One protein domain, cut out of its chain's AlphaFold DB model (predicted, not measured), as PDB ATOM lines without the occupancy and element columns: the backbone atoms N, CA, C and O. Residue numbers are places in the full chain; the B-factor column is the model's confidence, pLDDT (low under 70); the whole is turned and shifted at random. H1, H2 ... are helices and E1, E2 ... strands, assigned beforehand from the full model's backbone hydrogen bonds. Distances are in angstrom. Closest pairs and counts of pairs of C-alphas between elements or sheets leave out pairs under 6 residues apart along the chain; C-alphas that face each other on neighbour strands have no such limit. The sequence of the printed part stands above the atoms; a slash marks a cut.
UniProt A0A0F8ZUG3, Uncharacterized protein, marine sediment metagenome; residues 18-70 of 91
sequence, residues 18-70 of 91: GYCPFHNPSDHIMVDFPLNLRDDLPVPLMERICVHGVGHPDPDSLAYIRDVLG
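Overview. This is residues 18 to 70 of the 91 residues of an uncharacterized protein of marine sediment metagenome (UniProt A0A0F8ZUG3). Little here is regular: a looping lead-in, residues 18 to 34, then a small meander of three strands, each the antiparallel neighbour of the one before, and a short helix grazing the sheet. You see 53 residues with named elements E1, E2, E3, H1 in that order; sheet order is E1 E2 E3. The class is mixed, with 21 residues in named elements. The whole is compact, radius of gyration of the C-alphas 10.6 A, spanning 31 by 26 by 14 A.

Arrangement. Past residue 34, find the hairpin of E1, residues 35 to 38, and E2, residues 45 to 49: N 36 and O 47, 2.8 A apart, are within hydrogen-bond range. E2 and E3, residues 55 to 57, make another hairpin; N 48 and O 56, 2.7 A apart, are within hydrogen-bond range. H1, residues 59 to 67, only grazes the sheet; its closest C-alphas to E2 are those of Ser 61 and Met 46, 5.7 A. In H1 every O i to N i+4 pair is within hydrogen-bond range.

Along the chain. E1 begins at C-alpha 35, (563.780, 497.484, 399.694); H1 ends at C-alpha 67, (579.304, 494.255, 386.165). First to last C-alpha, E1 measures 9.9 A, E2 12.5 A, E3 6.6 A, H1 11.8 A.

Size, cuts and confidence. The C-alphas farthest apart, His 52 and Gly 70, stand 31.2 A apart. The printed part has no cut, and no printed residue is under 70 in pLDDT.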
ATOM      1  N   GLY A  18     577.527 487.319 395.406       74.12
ATOM      2  CA  GLY A  18     577.778 488.758 395.257       74.12
ATOM      3  C   GLY A  18     576.575 489.544 394.712       74.12
ATOM      4  O   GLY A  18     575.675 488.989 394.089       74.12
ATOM      5  N   TYR A  19     576.541 490.853 394.964       84.06
ATOM      6  CA  TYR A  19     575.569 491.782 394.362       84.06
ATOM      7  C   TYR A  19     574.077 491.499 394.645       84.06
ATOM      8  O   TYR A  19     573.203 492.003 393.937       84.06
ATOM      9  N   CYS A  20     573.760 490.691 395.661       90.00
ATOM     10  CA  CYS A  20     572.384 490.366 396.021       90.00
ATOM     11  C   CYS A  20     571.919 491.217 397.210       90.00
ATOM     12  O   CYS A  20     572.286 490.900 398.341       90.00
ATOM     13  N   PRO A  21     571.036 492.209 397.008       91.94
ATOM     14  CA  PRO A  21     570.598 493.095 398.089       91.94
ATOM     15  C   PRO A  21     569.737 492.413 399.161       91.94
ATOM     16  O   PRO A  21     569.505 492.992 400.221       91.94
ATOM     17  N   PHE A  22     569.240 491.202 398.882       90.06
ATOM     18  CA  PHE A  22     568.387 490.434 399.791       90.06
ATOM     19  C   PHE A  22     569.181 489.480 400.684       90.06
ATOM     20  O   PHE A  22     569.010 489.491 401.897       90.06
ATOM     21  N   HIS A  23     570.024 488.639 400.083       90.81
ATOM     22  CA  HIS A  23     570.701 487.550 400.793       90.81
ATOM     23  C   HIS A  23     572.158 487.881 401.148       90.81
ATOM     24  O   HIS A  23     572.709 487.274 402.060       90.81
ATOM     25  N   ASN A  24     572.797 488.811 400.432       90.50
ATOM     26  CA  ASN A  24     574.189 489.198 400.669       90.50
ATOM     27  C   ASN A  24     574.402 490.694 400.374       90.50
ATOM     28  O   ASN A  24     575.149 491.024 399.441       90.50
ATOM     29  N   PRO A  25     573.714 491.586 401.113       92.75
ATOM     30  CA  PRO A  25     573.871 493.012 400.908       92.75
ATOM     31  C   PRO A  25     575.291 493.455 401.278       92.75
ATOM     32  O   PRO A  25     575.869 492.963 402.253       92.75
ATOM     33  N   SER A  26     575.859 494.377 400.507       91.62
ATOM     34  CA  SER A  26     577.113 495.028 400.877       91.62
ATOM     35  C   SER A  26     576.915 495.971 402.065       91.62
ATOM     36  O   SER A  26     575.815 496.441 402.357       91.62
ATOM     37  N   ASP A  27     578.007 496.233 402.780       91.69
ATOM     38  CA  ASP A  27     578.010 497.172 403.898       91.69
ATOM     39  C   ASP A  27     577.902 498.609 403.367       91.69
ATOM     40  O   ASP A  27     578.860 499.168 402.827       91.69
ATOM     41  N   HIS A  28     576.706 499.187 403.462       89.69
ATOM     42  CA  HIS A  28     576.427 500.561 403.068       89.69
ATOM     43  C   HIS A  28     575.356 501.185 403.969       89.69
ATOM     44  O   HIS A  28     574.443 500.513 404.439       89.69
ATOM     45  N   ILE A  29     575.383 502.509 404.141       90.25
ATOM     46  CA  ILE A  29     574.495 503.237 405.073       90.25
ATOM     47  C   ILE A  29     572.990 502.993 404.855       90.25
ATOM     48  O   ILE A  29     572.191 503.082 405.782       90.25
ATOM     49  N   MET A  30     572.597 502.675 403.622       92.19
ATOM     50  CA  MET A  30     571.205 502.402 403.257       92.19
ATOM     51  C   MET A  30     570.780 500.938 403.469       92.19
ATOM     52  O   MET A  30     569.694 500.573 403.037       92.19
ATOM     53  N   VAL A  31     571.620 500.063 404.039       93.62
ATOM     54  CA  VAL A  31     571.365 498.605 404.062       93.62
ATOM     55  C   VAL A  31     570.096 498.239 404.832       93.62
ATOM     56  O   VAL A  31     569.391 497.305 404.458       93.62
ATOM     57  N   ASP A  32     569.748 499.037 405.839       92.12
ATOM     58  CA  ASP A  32     568.536 498.855 406.642       92.12
ATOM     59  C   ASP A  32     567.317 499.598 406.078       92.12
ATOM     60  O   ASP A  32     566.212 499.515 406.620       92.12
ATOM     61  N   PHE A  33     567.485 500.349 404.987       94.19
ATOM     62  CA  PHE A  33     566.363 501.031 404.356       94.19
ATOM     63  C   PHE A  33     565.463 499.990 403.666       94.19
ATOM     64  O   PHE A  33     565.980 499.039 403.061       94.19
ATOM     65  N   PRO A  34     564.128 500.165 403.711       96.19
ATOM     66  CA  PRO A  34     563.191 499.299 403.009       96.19
ATOM     67  C   PRO A  34     563.559 499.095 401.538       96.19
ATOM     68  O   PRO A  34     563.799 500.061 400.812       96.19
ATOM     69  N   LEU A  35     563.566 497.839 401.095       95.62
ATOM     70  CA  LEU A  35     563.780 497.484 399.694       95.62
ATOM     71  C   LEU A  35     562.498 497.657 398.877       95.62
ATOM     72  O   LEU A  35     561.420 497.227 399.287       95.62
ATOM     73  N   ASN A  36     562.643 498.224 397.684       94.88
ATOM     74  CA  ASN A  36     561.600 498.364 396.679       94.88
ATOM     75  C   ASN A  36     562.114 497.872 395.322       94.88
ATOM     76  O   ASN A  36     563.253 498.147 394.957       94.88
ATOM     77  N   LEU A  37     561.279 497.166 394.563       92.56
ATOM     78  CA  LEU A  37     561.609 496.762 393.198       92.56
ATOM     79  C   LEU A  37     561.017 497.768 392.203       92.56
ATOM     80  O   LEU A  37     559.804 497.956 392.160       92.56
ATOM     81  N   ARG A  38     561.870 498.364 391.369       90.62
ATOM     82  CA  ARG A  38     561.485 499.151 390.190       90.62
ATOM     83  C   ARG A  38     561.476 498.259 388.961       90.62
ATOM     84  O   ARG A  38     562.507 498.080 388.312       90.62
ATOM     85  N   ASP A  39     560.323 497.688 388.645       90.00
ATOM     86  CA  ASP A  39     560.111 496.860 387.454       90.00
ATOM     87  C   ASP A  39     559.566 497.650 386.245       90.00
ATOM     88  O   ASP A  39     559.403 497.097 385.158       90.00
ATOM     89  N   ASP A  40     559.340 498.957 386.406       88.75
ATOM     90  CA  ASP A  40     558.921 499.898 385.359       88.75
ATOM     91  C   ASP A  40     560.065 500.320 384.418       88.75
ATOM     92  O   ASP A  40     559.826 500.920 383.366       88.75
ATOM     93  N   LEU A  41     561.311 500.016 384.787       85.50
ATOM     94  CA  LEU A  41     562.514 500.348 384.027       85.50
ATOM     95  C   LEU A  41     562.845 499.275 382.972       85.50
ATOM     96  O   LEU A  41     562.503 498.105 383.140       85.50
ATOM     97  N   PRO A  42     563.598 499.618 381.903       86.12
ATOM     98  CA  PRO A  42     564.063 498.634 380.917       86.12
ATOM     99  C   PRO A  42     564.901 497.490 381.510       86.12
ATOM    100  O   PRO A  42     565.045 496.441 380.883       86.12
ATOM    101  N   VAL A  43     565.488 497.714 382.687       86.00
ATOM    102  CA  VAL A  43     566.143 496.709 383.521       86.00
ATOM    103  C   VAL A  43     565.623 496.890 384.944       86.00
ATOM    104  O   VAL A  43     565.701 498.018 385.437       86.00
ATOM    105  N   PRO A  44     565.112 495.830 385.596       88.62
ATOM    106  CA  PRO A  44     564.660 495.926 386.975       88.62
ATOM    107  C   PRO A  44     565.793 496.368 387.905       88.62
ATOM    108  O   PRO A  44     566.899 495.830 387.835       88.62
ATOM    109  N   LEU A  45     565.505 497.341 388.764       91.62
ATOM    110  CA  LEU A  45     566.448 497.918 389.723       91.62
ATOM    111  C   LEU A  45     565.869 497.779 391.131       91.62
ATOM    112  O   LEU A  45     564.696 498.083 391.347       91.62
ATOM    113  N   MET A  46     566.684 497.353 392.092       94.12
ATOM    114  CA  MET A  46     566.315 497.482 393.499       94.12
ATOM    115  C   MET A  46     566.629 498.890 393.995       94.12
ATOM    116  O   MET A  46     567.679 499.455 393.691       94.12
ATOM    117  N   GLU A  47     565.719 499.441 394.784       94.62
ATOM    118  CA  GLU A  47     565.871 500.710 395.482       94.62
ATOM    119  C   GLU A  47     565.804 500.501 396.994       94.62
ATOM    120  O   GLU A  47     565.078 499.644 397.496       94.62
ATOM    121  N   ARG A  48     566.522 501.349 397.719       94.88
ATOM    122  CA  ARG A  48     566.451 501.558 399.159       94.88
ATOM    123  C   ARG A  48     565.639 502.822 399.428       94.88
ATOM    124  O   ARG A  48     566.039 503.912 399.024       94.88
ATOM    125  N   ILE A  49     564.492 502.693 400.088       93.56
ATOM    126  CA  ILE A  49     563.600 503.818 400.387       93.56
ATOM    127  C   ILE A  49     564.023 504.474 401.701       93.56
ATOM    128  O   ILE A  49     563.959 503.850 402.755       93.56
ATOM    129  N   CYS A  50     564.439 505.736 401.668       91.38
ATOM    130  CA  CYS A  50     564.828 506.438 402.887       91.38
ATOM    131  C   CYS A  50     563.620 506.836 403.754       91.38
ATOM    132  O   CYS A  50     562.461 506.773 403.338       91.38
ATOM    133  N   VAL A  51     563.895 507.347 404.957       89.19
ATOM    134  CA  VAL A  51     562.870 507.838 405.900       89.19
ATOM    135  C   VAL A  51     562.031 509.009 405.367       89.19
ATOM    136  O   VAL A  51     560.950 509.270 405.888       89.19
ATOM    137  N   HIS A  52     562.496 509.703 404.326       88.56
ATOM    138  CA  HIS A  52     561.763 510.783 403.657       88.56
ATOM    139  C   HIS A  52     560.897 510.287 402.487       88.56
ATOM    140  O   HIS A  52     560.218 511.085 401.844       88.56
ATOM    141  N   GLY A  53     560.912 508.979 402.203       89.69
ATOM    142  CA  GLY A  53     560.157 508.362 401.112       89.69
ATOM    143  C   GLY A  53     560.825 508.468 399.738       89.69
ATOM    144  O   GLY A  53     560.162 508.232 398.729       89.69
ATOM    145  N   VAL A  54     562.112 508.825 399.676       91.00
ATOM    146  CA  VAL A  54     562.888 508.889 398.427       91.00
ATOM    147  C   VAL A  54     563.524 507.528 398.145       91.00
ATOM    148  O   VAL A  54     564.147 506.936 399.026       91.00
ATOM    149  N   GLY A  55     563.363 507.031 396.917       91.88
ATOM    150  CA  GLY A  55     564.027 505.816 396.450       91.88
ATOM    151  C   GLY A  55     565.455 506.093 395.991       91.88
ATOM    152  O   GLY A  55     565.677 506.895 395.084       91.88
ATOM    153  N   HIS A  56     566.418 505.420 396.613       92.88
ATOM    154  CA  HIS A  56     567.821 505.438 396.219       92.88
ATOM    155  C   HIS A  56     568.178 504.126 395.517       92.88
ATOM    156  O   HIS A  56     567.865 503.075 396.067       92.88
ATOM    157  N   PRO A  57     568.848 504.141 394.353       93.88
ATOM    158  CA  PRO A  57     569.360 502.924 393.734       93.88
ATOM    159  C   PRO A  57     570.212 502.119 394.720       93.88
ATOM    160  O   PRO A  57     571.142 502.652 395.329       93.88
ATOM    161  N   ASP A  58     569.881 500.844 394.888       94.56
ATOM    162  CA  ASP A  58     570.632 499.947 395.752       94.56
ATOM    163  C   ASP A  58     572.039 499.691 395.158       94.56
ATOM    164  O   ASP A  58     572.142 499.342 393.974       94.56
ATOM    165  N   PRO A  59     573.128 499.868 395.936       93.69
ATOM    166  CA  PRO A  59     574.495 499.685 395.447       93.69
ATOM    167  C   PRO A  59     574.788 498.288 394.890       93.69
ATOM    168  O   PRO A  59     575.497 498.179 393.887       93.69
ATOM    169  N   ASP A  60     574.231 497.232 395.486       93.81
ATOM    170  CA  ASP A  60     574.420 495.856 395.022       93.81
ATOM    171  C   ASP A  60     573.688 495.622 393.703       93.81
ATOM    172  O   ASP A  60     574.250 495.065 392.759       93.81
ATOM    173  N   SER A  61     572.459 496.128 393.594       92.69
ATOM    174  CA  SER A  61     571.700 496.073 392.348       92.69
ATOM    175  C   SER A  61     572.376 496.860 391.227       92.69
ATOM    176  O   SER A  61     572.407 496.382 390.093       92.69
ATOM    177  N   LEU A  62     572.930 498.041 391.514       93.44
ATOM    178  CA  LEU A  62     573.701 498.812 390.535       93.44
ATOM    179  C   LEU A  62     574.958 498.063 390.095       93.44
ATOM    180  O   LEU A  62     575.255 498.008 388.903       93.44
ATOM    181  N   ALA A  63     575.677 497.465 391.043       92.56
ATOM    182  CA  ALA A  63     576.873 496.697 390.744       92.56
ATOM    183  C   ALA A  63     576.556 495.465 389.878       92.56
ATOM    184  O   ALA A  63     577.267 495.222 388.909       92.56
ATOM    185  N   TYR A  64     575.441 494.765 390.118       90.75
ATOM    186  CA  TYR A  64     574.965 493.705 389.222       90.75
ATOM    187  C   TYR A  64     574.669 494.228 387.806       90.75
ATOM    188  O   TYR A  64     575.120 493.651 386.814       90.75
ATOM    189  N   ILE A  65     573.926 495.334 387.688       90.94
ATOM    190  CA  ILE A  65     573.558 495.917 386.386       90.94
ATOM    191  C   ILE A  65     574.812 496.323 385.596       90.94
ATOM    192  O   ILE A  65     574.907 496.033 384.400       90.94
ATOM    193  N   ARG A  66     575.799 496.922 386.262       92.25
ATOM    194  CA  ARG A  66     577.069 497.306 385.645       92.25
ATOM    195  C   ARG A  66     577.924 496.094 385.290       92.25
ATOM    196  O   ARG A  66     578.272 495.906 384.125       92.25
ATOM    197  N   ASP A  67     578.248 495.264 386.276       91.19
ATOM    198  CA  ASP A  67     579.304 494.255 386.165       91.19
ATOM    199  C   ASP A  67     578.821 492.988 385.433       91.19
ATOM    200  O   ASP A  67     579.612 492.320 384.768       91.19
ATOM    201  N   VAL A  68     577.523 492.664 385.514       88.31
ATOM    202  CA  VAL A  68     576.935 491.462 384.891       88.31
ATOM    203  C   VAL A  68     576.161 491.793 383.619       88.31
ATOM    204  O   VAL A  68     576.285 491.075 382.625       88.31
ATOM    205  N   LEU A  69     575.357 492.863 383.618       88.94
ATOM    206  CA  LEU A  69     574.540 493.223 382.450       88.94
ATOM    207  C   LEU A  69     575.229 494.212 381.498       88.94
ATOM    208  O   LEU A  69     574.723 494.412 380.390       88.94
ATOM    209  N   GLY A  70     576.354 494.816 381.897       91.56
ATOM    210  CA  GLY A  70     577.110 495.762 381.071       91.56
ATOM    211  C   GLY A  70     576.339 497.049 380.776       91.56
ATOM    212  O   GLY A  70     576.355 497.531 379.642       91.56
TER     213      GLY A  70